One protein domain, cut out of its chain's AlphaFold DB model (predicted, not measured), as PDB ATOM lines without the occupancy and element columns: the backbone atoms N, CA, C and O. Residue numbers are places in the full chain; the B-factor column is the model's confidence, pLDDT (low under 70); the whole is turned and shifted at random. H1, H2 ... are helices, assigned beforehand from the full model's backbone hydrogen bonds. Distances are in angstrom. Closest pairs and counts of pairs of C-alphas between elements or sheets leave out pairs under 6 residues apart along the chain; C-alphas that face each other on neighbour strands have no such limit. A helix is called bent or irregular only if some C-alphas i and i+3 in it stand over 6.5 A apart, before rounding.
ATOM      1  N   THR A  58      13.110   7.143  -3.418       73.69
ATOM      2  CA  THR A  58      13.665   7.685  -2.168       73.69
ATOM      3  C   THR A  58      15.134   7.296  -1.995       73.69
ATOM      4  O   THR A  58      15.950   8.139  -1.624       73.69
ATOM      5  N   GLN A  59      15.496   6.054  -2.332       73.12
ATOM      6  CA  GLN A  59      16.883   5.595  -2.297       73.12
ATOM      7  C   GLN A  59      17.757   6.364  -3.299       73.12
ATOM      8  O   GLN A  59      18.836   6.824  -2.942       73.12
ATOM      9  N   VAL A  60      17.261   6.600  -4.520       78.50
ATOM     10  CA  VAL A  60      17.984   7.392  -5.535       78.50
ATOM     11  C   VAL A  60      18.192   8.846  -5.087       78.50
ATOM     12  O   VAL A  60      19.257   9.421  -5.319       78.50
ATOM     13  N   LEU A  61      17.201   9.454  -4.426       79.12
ATOM     14  CA  LEU A  61      17.327  10.806  -3.868       79.12
ATOM     15  C   LEU A  61      18.373  10.871  -2.749       79.12
ATOM     16  O   LEU A  61      19.174  11.807  -2.719       79.12
ATOM     17  N   ALA A  62      18.396   9.879  -1.860       79.38
ATOM     18  CA  ALA A  62      19.387   9.802  -0.795       79.38
ATOM     19  C   ALA A  62      20.805   9.567  -1.337       79.38
ATOM     20  O   ALA A  62      21.730  10.261  -0.916       79.38
ATOM     21  N   ASP A  63      20.968   8.679  -2.322       81.69
ATOM     22  CA  ASP A  63      22.247   8.440  -3.003       81.69
ATOM     23  C   ASP A  63      22.758   9.729  -3.671       81.69
ATOM     24  O   ASP A  63      23.938  10.077  -3.578       81.69
ATOM     25  N   ARG A  64      21.858  10.504  -4.290       85.56
ATOM     26  CA  ARG A  64      22.191  11.807  -4.882       85.56
ATOM     27  C   ARG A  64      22.600  12.836  -3.829       85.56
ATOM     28  O   ARG A  64      23.543  13.589  -4.068       85.56
ATOM     29  N   ALA A  65      21.917  12.877  -2.687       85.69
ATOM     30  CA  ALA A  65      22.268  13.762  -1.579       85.69
ATOM     31  C   ALA A  65      23.640  13.403  -0.987       85.69
ATOM     32  O   ALA A  65      24.464  14.294  -0.784       85.69
ATOM     33  N   ALA A  66      23.920  12.110  -0.791       84.56
ATOM     34  CA  ALA A  66      25.224  11.620  -0.349       84.56
ATOM     35  C   ALA A  66      26.336  11.985  -1.346       84.56
ATOM     36  O   ALA A  66      27.394  12.467  -0.942       84.56
ATOM     37  N   GLY A  67      26.072  11.841  -2.651       86.88
ATOM     38  CA  GLY A  67      26.992  12.263  -3.709       86.88
ATOM     39  C   GLY A  67      27.274  13.767  -3.686       86.88
ATOM     40  O   GLY A  67      28.427  14.182  -3.758       86.88
ATOM     41  N   TRP A  68      26.244  14.601  -3.514       89.88
ATOM     42  CA  TRP A  68      26.425  16.049  -3.360       89.88
ATOM     43  C   TRP A  68      27.264  16.400  -2.130       89.88
ATOM     44  O   TRP A  68      28.177  17.221  -2.227       89.88
ATOM     45  N   LEU A  69      27.003  15.746  -0.995       88.31
ATOM     46  CA  LEU A  69      27.766  15.959   0.233       88.31
ATOM     47  C   LEU A  69      29.246  15.603   0.054       88.31
ATOM     48  O   LEU A  69      30.111  16.337   0.523       88.31
ATOM     49  N   PHE A  70      29.536  14.518  -0.670       89.50
ATOM     50  CA  PHE A  70      30.900  14.125  -1.013       89.50
ATOM     51  C   PHE A  70      31.623  15.221  -1.806       89.50
ATOM     52  O   PHE A  70      32.728  15.619  -1.436       89.50
ATOM     53  N   TYR A  71      30.995  15.766  -2.853       92.06
ATOM     54  CA  TYR A  71      31.611  16.835  -3.646       92.06
ATOM     55  C   TYR A  71      31.833  18.114  -2.832       92.06
ATOM     56  O   TYR A  71      32.883  18.743  -2.962       92.06
ATOM     57  N   VAL A  72      30.890  18.476  -1.958       93.38
ATOM     58  CA  VAL A  72      31.041  19.621  -1.047       93.38
ATOM     59  C   VAL A  72      32.189  19.390  -0.058       93.38
ATOM     60  O   VAL A  72      33.007  20.287   0.140       93.38
ATOM     61  N   ALA A  73      32.297  18.190   0.517       92.25
ATOM     62  CA  ALA A  73      33.364  17.825   1.447       92.25
ATOM     63  C   ALA A  73      34.751  17.898   0.790       92.25
ATOM     64  O   ALA A  73      35.669  18.506   1.340       92.25
ATOM     65  N   VAL A  74      34.893  17.334  -0.414       93.56
ATOM     66  CA  VAL A  74      36.139  17.394  -1.194       93.56
ATOM     67  C   VAL A  74      36.470  18.836  -1.576       93.56
ATOM     68  O   VAL A  74      37.614  19.263  -1.420       93.56
ATOM     69  N   GLY A  75      35.479  19.618  -2.013       95.19
ATOM     70  CA  GLY A  75      35.661  21.035  -2.323       95.19
ATOM     71  C   GLY A  75      36.160  21.834  -1.118       95.19
ATOM     72  O   GLY A  75      37.157  22.549  -1.218       95.19
ATOM     73  N   ALA A  76      35.531  21.661   0.047       94.88
ATOM     74  CA  ALA A  76      35.943  22.307   1.290       94.88
ATOM     75  C   ALA A  76      37.354  21.881   1.730       94.88
ATOM     76  O   ALA A  76      38.139  22.718   2.181       94.88
ATOM     77  N   ALA A  77      37.707  20.606   1.556       93.94
ATOM     78  CA  ALA A  77      39.038  20.088   1.851       93.94
ATOM     79  C   ALA A  77      40.116  20.716   0.951       93.94
ATOM     80  O   ALA A  77      41.155  21.144   1.453       93.94
ATOM     81  N   VAL A  78      39.853  20.854  -0.354       95.19
ATOM     82  CA  VAL A  78      40.761  21.524  -1.302       95.19
ATOM     83  C   VAL A  78      40.923  23.006  -0.960       95.19
ATOM     84  O   VAL A  78      42.047  23.499  -0.894       95.19
ATOM     85  N   VAL A  79      39.825  23.714  -0.678       95.56
ATOM     86  CA  VAL A  79      39.874  25.126  -0.259       95.56
ATOM     87  C   VAL A  79      40.683  25.285   1.029       95.56
ATOM     88  O   VAL A  79      41.529  26.174   1.121       95.56
ATOM     89  N   THR A  80      40.484  24.387   1.998       93.25
ATOM     90  CA  THR A  80      41.242  24.362   3.259       93.25
ATOM     91  C   THR A  80      42.732  24.137   3.005       93.25
ATOM     92  O   THR A  80      43.556  24.845   3.582       93.25
ATOM     93  N   ALA A  81      43.086  23.206   2.113       92.31
ATOM     94  CA  ALA A  81      44.472  22.931   1.747       92.31
ATOM     95  C   ALA A  81      45.152  24.165   1.134       92.31
ATOM     96  O   ALA A  81      46.256  24.526   1.542       92.31
ATOM     97  N   ILE A  82      44.482  24.842   0.196       94.06
ATOM     98  CA  ILE A  82      45.016  26.032  -0.483       94.06
ATOM     99  C   ILE A  82      45.176  27.192   0.507       94.06
ATOM    100  O   ILE A  82      46.259  27.770   0.603       94.06
ATOM    101  N   ALA A  83      44.133  27.506   1.281       93.44
ATOM    102  CA  ALA A  83      44.138  28.635   2.210       93.44
ATOM    103  C   ALA A  83      45.230  28.500   3.285       93.44
ATOM    104  O   ALA A  83      45.976  29.448   3.535       93.44
ATOM    105  N   TRP A  84      45.372  27.313   3.881       91.75
ATOM    106  CA  TRP A  84      46.389  27.076   4.909       91.75
ATOM    107  C   TRP A  84      47.812  27.007   4.351       91.75
ATOM    108  O   TRP A  84      48.740  27.465   5.016       91.75
ATOM    109  N   THR A  85      47.988  26.510   3.123       91.88
ATOM    110  CA  THR A  85      49.300  26.513   2.458       91.88
ATOM    111  C   THR A  85      49.786  27.938   2.196       91.88
ATOM    112  O   THR A  85      50.960  28.228   2.411       91.88
ATOM    113  N   ILE A  86      48.889  28.844   1.786       91.94
ATOM    114  CA  ILE A  86      49.228  30.260   1.570       91.94
ATOM    115  C   ILE A  86      49.544  30.960   2.901       91.94
ATOM    116  O   ILE A  86      50.471  31.761   2.961       91.94
ATOM    117  N   ALA A  87      48.797  30.660   3.967       88.69
ATOM    118  CA  ALA A  87      48.938  31.350   5.247       88.69
ATOM    119  C   ALA A  87      50.176  30.930   6.062       88.69
ATOM    120  O   ALA A  87      50.773  31.775   6.725       88.69
ATOM    121  N   VAL A  88      50.541  29.640   6.064       83.44
ATOM    122  CA  VAL A  88      51.528  29.085   7.021       83.44
ATOM    123  C   VAL A  88      52.634  28.262   6.348       83.44
ATOM    124  O   VAL A  88      53.523  27.790   7.045       83.44
ATOM    125  N   SER A  89      52.630  28.142   5.013       82.06
ATOM    126  CA  SER A  89      53.450  27.211   4.214       82.06
ATOM    127  C   SER A  89      53.060  25.729   4.375       82.06
ATOM    128  O   SER A  89      52.334  25.346   5.296       82.06
ATOM    129  N   PHE A  90      53.450  24.887   3.408       83.31
ATOM    130  CA  PHE A  90      53.026  23.483   3.345       83.31
ATOM    131  C   PHE A  90      53.708  22.644   4.434       83.31
ATOM    132  O   PHE A  90      54.827  22.168   4.258       83.31
ATOM    133  N   ASN A  91      53.003  22.458   5.551       89.25
ATOM    134  CA  ASN A  91      53.484  21.766   6.747       89.25
ATOM    135  C   ASN A  91      52.480  20.700   7.221       89.25
ATOM    136  O   ASN A  91      51.335  20.659   6.764       89.25
ATOM    137  N   ALA A  92      52.876  19.878   8.200       88.75
ATOM    138  CA  ALA A  92      52.015  18.846   8.799       88.75
ATOM    139  C   ALA A  92      50.656  19.395   9.280       88.75
ATOM    140  O   ALA A  92      49.626  18.751   9.093       88.75
ATOM    141  N   THR A  93      50.626  20.633   9.784       86.94
ATOM    142  CA  THR A  93      49.400  21.320  10.219       86.94
ATOM    143  C   THR A  93      48.365  21.473   9.099       86.94
ATOM    144  O   THR A  93      47.168  21.406   9.362       86.94
ATOM    145  N   VAL A  94      48.784  21.644   7.839       90.94
ATOM    146  CA  VAL A  94      47.854  21.737   6.699       90.94
ATOM    147  C   VAL A  94      47.142  20.400   6.494       90.94
ATOM    148  O   VAL A  94      45.921  20.358   6.350       90.94
ATOM    149  N   ILE A  95      47.897  19.301   6.547       91.12
ATOM    150  CA  ILE A  95      47.375  17.938   6.396       91.12
ATOM    151  C   ILE A  95      46.412  17.612   7.545       91.12
ATOM    152  O   ILE A  95      45.309  17.133   7.289       91.12
ATOM    153  N   GLU A  96      46.769  17.944   8.790       92.56
ATOM    154  CA  GLU A  96      45.891  17.771   9.958       92.56
ATOM    155  C   GLU A  96      44.542  18.481   9.774       92.56
ATOM    156  O   GLU A  96      43.486  17.906  10.056       92.56
ATOM    157  N   ARG A  97      44.547  19.716   9.254       91.88
ATOM    158  CA  ARG A  97      43.317  20.489   9.018       91.88
ATOM    159  C   ARG A  97      42.470  19.907   7.894       91.88
ATOM    160  O   ARG A  97      41.259  19.796   8.061       91.88
ATOM    161  N   VAL A  98      43.086  19.492   6.789       93.94
ATOM    162  CA  VAL A  98      42.388  18.842   5.667       93.94
ATOM    163  C   VAL A  98      41.721  17.541   6.118       93.94
ATOM    164  O   VAL A  98      40.535  17.339   5.857       93.94
ATOM    165  N   VAL A  99      42.444  16.693   6.855       93.31
ATOM    166  CA  VAL A  99      41.898  15.443   7.405       93.31
ATOM    167  C   VAL A  99      40.751  15.731   8.373       93.31
ATOM    168  O   VAL A  99      39.707  15.093   8.277       93.31
ATOM    169  N   THR A 100      40.893  16.729   9.250       94.00
ATOM    170  CA  THR A 100      39.828  17.131  10.185       94.00
ATOM    171  C   THR A 100      38.546  17.532   9.448       94.00
ATOM    172  O   THR A 100      37.463  17.083   9.816       94.00
ATOM    173  N   VAL A 101      38.655  18.332   8.380       93.69
ATOM    174  CA  VAL A 101      37.499  18.741   7.562       93.69
ATOM    175  C   VAL A 101      36.838  17.535   6.895       93.69
ATOM    176  O   VAL A 101      35.618  17.407   6.952       93.69
ATOM    177  N   LEU A 102      37.625  16.624   6.316       91.12
ATOM    178  CA  LEU A 102      37.099  15.414   5.677       91.12
ATOM    179  C   LEU A 102      36.391  14.487   6.675       91.12
ATOM    180  O   LEU A 102      35.302  13.998   6.382       91.12
ATOM    181  N   VAL A 103      36.970  14.273   7.861       91.12
ATOM    182  CA  VAL A 103      36.390  13.410   8.905       91.12
ATOM    183  C   VAL A 103      35.068  13.977   9.422       91.12
ATOM    184  O   VAL A 103      34.101  13.230   9.555       91.12
ATOM    185  N   ILE A 104      35.002  15.288   9.672       90.25
ATOM    186  CA  ILE A 104      33.773  15.952  10.138       90.25
ATOM    187  C   ILE A 104      32.690  15.941   9.051       90.25
ATOM    188  O   ILE A 104      31.506  15.833   9.364       90.25
ATOM    189  N   ALA A 105      33.079  16.032   7.778       89.06
ATOM    190  CA  ALA A 105      32.140  16.062   6.663       89.06
ATOM    191  C   ALA A 105      31.564  14.683   6.284       89.06
ATOM    192  O   ALA A 105      30.565  14.633   5.567       89.06
ATOM    193  N   CYS A 106      32.148  13.570   6.744       84.00
ATOM    194  CA  CYS A 106      31.671  12.222   6.417       84.00
ATOM    195  C   CYS A 106      30.283  11.920   7.029       84.00
ATOM    196  O   CYS A 106      30.153  11.805   8.254       84.00
ATOM    197  N   PRO A 107      29.239  11.688   6.206       77.94
ATOM    198  CA  PRO A 107      27.874  11.494   6.687       77.94
ATOM    199  C   PRO A 107      27.585  10.028   7.050       77.94
ATOM    200  O   PRO A 107      26.797   9.350   6.393       77.94
ATOM    201  N   HIS A 108      28.189   9.527   8.128       80.06
ATOM    202  CA  HIS A 108      28.002   8.136   8.577       80.06
ATOM    203  C   HIS A 108      26.541   7.804   8.936       80.06
ATOM    204  O   HIS A 108      26.060   6.708   8.657       80.06
ATOM    205  N   ALA A 109      25.808   8.762   9.513       80.00
ATOM    206  CA  ALA A 109      24.415   8.569   9.918       80.00
ATOM    207  C   ALA A 109      23.442   8.475   8.728       80.00
ATOM    208  O   ALA A 109      22.427   7.783   8.811       80.00
ATOM    209  N   LEU A 110      23.759   9.133   7.607       78.06
ATOM    210  CA  LEU A 110      22.887   9.171   6.431       78.06
ATOM    211  C   LEU A 110      22.747   7.782   5.789       78.06
ATOM    212  O   LEU A 110      21.650   7.403   5.386       78.06
ATOM    213  N   GLY A 111      23.835   7.003   5.757       75.19
ATOM    214  CA  GLY A 111      23.852   5.660   5.165       75.19
ATOM    215  C   GLY A 111      23.060   4.609   5.952       75.19
ATOM    216  O   GLY A 111      22.611   3.623   5.372       75.19
ATOM    217  N   LEU A 112      22.848   4.821   7.256       83.00
ATOM    218  CA  LEU A 112      22.111   3.890   8.122       83.00
ATOM    219  C   LEU A 112      20.645   4.279   8.335       83.00
ATOM    220  O   LEU A 112      19.835   3.425   8.693       83.00
ATOM    221  N   ALA A 113      20.285   5.542   8.100       83.94
ATOM    222  CA  ALA A 113      18.937   6.039   8.364       83.94
ATOM    223  C   ALA A 113      17.860   5.281   7.564       83.94
ATOM    224  O   ALA A 113      16.858   4.850   8.132       83.94
ATOM    225  N   ILE A 114      18.083   5.066   6.262       80.38
ATOM    226  CA  ILE A 114      17.123   4.385   5.377       80.38
ATOM    227  C   ILE A 114      16.862   2.929   5.799       80.38
ATOM    228  O   ILE A 114      15.700   2.599   6.049       80.38
ATOM    229  N   PRO A 115      17.874   2.039   5.904       79.56
ATOM    230  CA  PRO A 115      17.623   0.643   6.256       79.56
ATOM    231  C   PRO A 115      16.995   0.490   7.644       79.56
ATOM    232  O   PRO A 115      16.161  -0.395   7.830       79.56
ATOM    233  N   LEU A 116      17.333   1.369   8.595       87.44
ATOM    234  CA  LEU A 116      16.742   1.347   9.930       87.44
ATOM    235  C   LEU A 116      15.252   1.706   9.904       87.44
ATOM    236  O   LEU A 116      14.437   0.971  10.459       87.44
ATOM    237  N   VAL A 117      14.879   2.800   9.232       86.62
ATOM    238  CA  VAL A 117      13.470   3.210   9.105       86.62
ATOM    239  C   VAL A 117      12.657   2.139   8.383       86.62
ATOM    240  O   VAL A 117      11.556   1.811   8.816       86.62
ATOM    241  N   VAL A 118      13.211   1.542   7.325       82.75
ATOM    242  CA  VAL A 118      12.556   0.449   6.594       82.75
ATOM    243  C   VAL A 118      12.357  -0.775   7.490       82.75
ATOM    244  O   VAL A 118      11.267  -1.337   7.500       82.75
ATOM    245  N   ALA A 119      13.361  -1.173   8.274       85.38
ATOM    246  CA  ALA A 119      13.241  -2.307   9.188       85.38
ATOM    247  C   ALA A 119      12.154  -2.082  10.253       85.38
ATOM    248  O   ALA A 119      11.335  -2.970  10.495       85.38
ATOM    249  N   ILE A 120      12.107  -0.884  10.844       90.00
ATOM    250  CA  ILE A 120      11.080  -0.512  11.826       90.00
ATOM    251  C   ILE A 120       9.692  -0.515  11.177       90.00
ATOM    252  O   ILE A 120       8.762  -1.100  11.729       90.00
ATOM    253  N   ASN A 121       9.550   0.079   9.991       87.94
ATOM    254  CA  ASN A 121       8.276   0.144   9.276       87.94
ATOM    255  C   ASN A 121       7.747  -1.254   8.915       87.94
ATOM    256  O   ASN A 121       6.586  -1.562   9.166       87.94
ATOM    257  N   THR A 122       8.609  -2.140   8.410       85.62
ATOM    258  CA  THR A 122       8.241  -3.534   8.117       85.62
ATOM    259  C   THR A 122       7.838  -4.291   9.382       85.62
ATOM    260  O   THR A 122       6.876  -5.055   9.355       85.62
ATOM    261  N   SER A 123       8.537  -4.070  10.502       88.06
ATOM    262  CA  SER A 123       8.185  -4.691  11.784       88.06
ATOM    263  C   SER A 123       6.809  -4.235  12.275       88.06
ATOM    264  O   SER A 123       5.986  -5.067  12.652       88.06
ATOM    265  N   LEU A 124       6.528  -2.931  12.198       91.25
ATOM    266  CA  LEU A 124       5.222  -2.373  12.548       91.25
ATOM    267  C   LEU A 124       4.116  -2.890  11.621       91.25
ATOM    268  O   LEU A 124       3.057  -3.279  12.105       91.25
ATOM    269  N   ALA A 125       4.357  -2.954  10.311       89.81
ATOM    270  CA  ALA A 125       3.399  -3.499   9.354       89.81
ATOM    271  C   ALA A 125       3.048  -4.959   9.681       89.81
ATOM    272  O   ALA A 125       1.871  -5.301   9.787       89.81
ATOM    273  N   ALA A 126       4.057  -5.795   9.944       88.75
ATOM    274  CA  ALA A 126       3.852  -7.196  10.300       88.75
ATOM    275  C   ALA A 126       3.045  -7.362  11.600       88.75
ATOM    276  O   ALA A 126       2.150  -8.202  11.657       88.75
ATOM    277  N   GLN A 127       3.302  -6.531  12.620       92.31
ATOM    278  CA  GLN A 127       2.530  -6.534  13.874       92.31
ATOM    279  C   GLN A 127       1.055  -6.152  13.675       92.31
ATOM    280  O   GLN A 127       0.211  -6.550  14.473       92.31
ATOM    281  N   ASN A 128       0.737  -5.424  12.603       92.75
ATOM    282  CA  ASN A 128      -0.622  -5.015  12.249       92.75
ATOM    283  C   ASN A 128      -1.239  -5.886  11.136       92.75
ATOM    284  O   ASN A 128      -2.211  -5.484  10.501       92.75
ATOM    285  N   GLY A 129      -0.683  -7.076  10.872       88.50
ATOM    286  CA  GLY A 129      -1.229  -8.020   9.891       88.50
ATOM    287  C   GLY A 129      -0.942  -7.669   8.427       88.50
ATOM    288  O   GLY A 129      -1.499  -8.295   7.526       88.50
ATOM    289  N   MET A 130      -0.061  -6.701   8.159       88.19
ATOM    290  CA  MET A 130       0.386  -6.358   6.808       88.19
ATOM    291  C   MET A 130       1.695  -7.076   6.471       88.19
ATOM    292  O   MET A 130       2.756  -6.770   7.017       88.19
ATOM    293  N   LEU A 131       1.640  -8.009   5.518       86.19
ATOM    294  CA  LEU A 131       2.830  -8.681   4.998       86.19
ATOM    295  C   LEU A 131       3.415  -7.907   3.812       86.19
ATOM    296  O   LEU A 131       2.897  -7.958   2.696       86.19
ATOM    297  N   VAL A 132       4.534  -7.228   4.044       81.25
ATOM    298  CA  VAL A 132       5.236  -6.452   3.015       81.25
ATOM    299  C   VAL A 132       6.232  -7.350   2.285       81.25
ATOM    300  O   VAL A 132       7.248  -7.749   2.849       81.25
ATOM    301  N   ARG A 133       5.942  -7.678   1.022       77.88
ATOM    302  CA  ARG A 133       6.845  -8.460   0.154       77.88
ATOM    303  C   ARG A 133       7.820  -7.586  -0.627       77.88
ATOM    304  O   ARG A 133       8.937  -8.011  -0.896       77.88
ATOM    305  N   ASP A 134       7.392  -6.376  -0.969       78.38
ATOM    306  CA  ASP A 134       8.161  -5.422  -1.758       78.38
ATOM    307  C   ASP A 134       8.249  -4.082  -1.016       78.38
ATOM    308  O   ASP A 134       7.243  -3.455  -0.676       78.38
ATOM    309  N   ARG A 135       9.488  -3.659  -0.753       74.94
ATOM    310  CA  ARG A 135       9.800  -2.410  -0.048       74.94
ATOM    311  C   ARG A 135       9.448  -1.183  -0.886       74.94
ATOM    312  O   ARG A 135       9.024  -0.176  -0.331       74.94
ATOM    313  N   ILE A 136       9.607  -1.265  -2.204       77.94
ATOM    314  CA  ILE A 136       9.354  -0.162  -3.135       77.94
ATOM    315  C   ILE A 136       7.857   0.080  -3.228       77.94
ATOM    316  O   ILE A 136       7.417   1.218  -3.084       77.94
ATOM    317  N   ALA A 137       7.074  -0.994  -3.345       80.19
ATOM    318  CA  ALA A 137       5.618  -0.916  -3.323       80.19
ATOM    319  C   ALA A 137       5.100  -0.256  -2.033       80.19
ATOM    320  O   ALA A 137       4.188   0.564  -2.080       80.19
ATOM    321  N   MET A 138       5.713  -0.552  -0.880       80.38
ATOM    322  CA  MET A 138       5.355   0.084   0.394       80.38
ATOM    323  C   MET A 138       5.699   1.580   0.431       80.38
ATOM    324  O   MET A 138       4.962   2.373   1.015       80.38
ATOM    325  N   GLU A 139       6.810   1.991  -0.184       80.94
ATOM    326  CA  GLU A 139       7.144   3.409  -0.309       80.94
ATOM    327  C   GLU A 139       6.188   4.150  -1.248       80.94
ATOM    328  O   GLU A 139       5.775   5.265  -0.930       80.94
ATOM    329  N   GLU A 140       5.837   3.546  -2.384       82.81
ATOM    330  CA  GLU A 140       4.908   4.127  -3.355       82.81
ATOM    331  C   GLU A 140       3.465   4.145  -2.852       82.81
ATOM    332  O   GLU A 140       2.727   5.061  -3.211       82.81
ATOM    333  N   ALA A 141       3.094   3.229  -1.950       86.19
ATOM    334  CA  ALA A 141       1.768   3.173  -1.340       86.19
ATOM    335  C   ALA A 141       1.336   4.506  -0.701       86.19
ATOM    336  O   ALA A 141       0.149   4.821  -0.687       86.19
ATOM    337  N   ARG A 142       2.292   5.326  -0.229       84.88
ATOM    338  CA  ARG A 142       2.008   6.661   0.335       84.88
ATOM    339  C   ARG A 142       1.425   7.648  -0.684       84.88
ATOM    340  O   ARG A 142       0.847   8.649  -0.282       84.88
ATOM    341  N   ASN A 143       1.649   7.403  -1.974       87.44
ATOM    342  CA  ASN A 143       1.243   8.272  -3.078       87.44
ATOM    343  C   ASN A 143       0.047   7.694  -3.850       87.44
ATOM    344  O   ASN A 143      -0.214   8.127  -4.967       87.44
TER     345      ASN A 143
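AT A GLANCE: This is residues 58 to 143 of the 288 residues of the protein "Putative copper-exporting P-type ATPase B" of Halolamina pelagica (UniProt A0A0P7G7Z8). What does the model look like? It is a long, thin helical hairpin: H1 runs one way, and H2 and then H3 run back, nearly in line with each other, with H3 reaching on past the end where H1 begins. There the link of residues 128 to 134 folds back and H4 lies crosswise near that end of H1, loosely placed. What is it made of? The printed part has 86 residues with four named helices, in the order H1, H2, H3, H4, and no named strand; the class is all helix. It is an extended rod, with a radius of gyration of the C-alphas of 20.4 A and spans of 65 by 21 by 14 A.

HOW THE PARTS SIT: What touches the longest helix? H1, residues 58 to 88, touches H2, residues 92 to 105, and they form a helical hairpin, opposite ways at a shallow tilt of 19 degrees. Their closest C-alphas, of Ala 77 and Val 98, are 5.2 A apart. Where are H3, residues 108 to 127, and H4, residues 135 to 143? H3 is close to H1 but not clearly touching, with the closest C-alphas, of Ala 66 and Leu 110, 7.6 A apart. H4 is about perpendicular to H3, at 82 degrees, and close but not clearly touching: the closest C-alphas, of Val 118 and Arg 135, are 7.7 A apart. H4 is apart from H1, but only just, at 8.0 A. Do the backbones keep their O i to N i+4 pairs? Every such pair is within hydrogen-bond range in H1 and H2, against 13 of 16 in H3 and 3 of 5 in H4.

IN THESE COORDINATES: Where does H1 run? It goes from C-alpha 58 at (13.665, 7.685, -2.168) to C-alpha 88 at (51.528, 29.085, 7.021), 44.5 A. How long are the others? H2 measures 20.2 A, H3 29.9 A and H4 14.0 A, ending with C-alpha 143 at (1.243, 8.272, -3.078). H3 is irregular, but only just: C-alphas 111 and 114 are 6.9 A apart.

THE WHOLE: How large is it? The two C-alphas farthest apart, of Ser 89 and Gly 129, are 65.3 A apart. Is it whole and sure? The printed part has no cut; the links H1 to H2 and H2 to H3 are tight, and H3 to H4 is short. The mean pLDDT of the printed part is 86.8, and no printed residue is under 70.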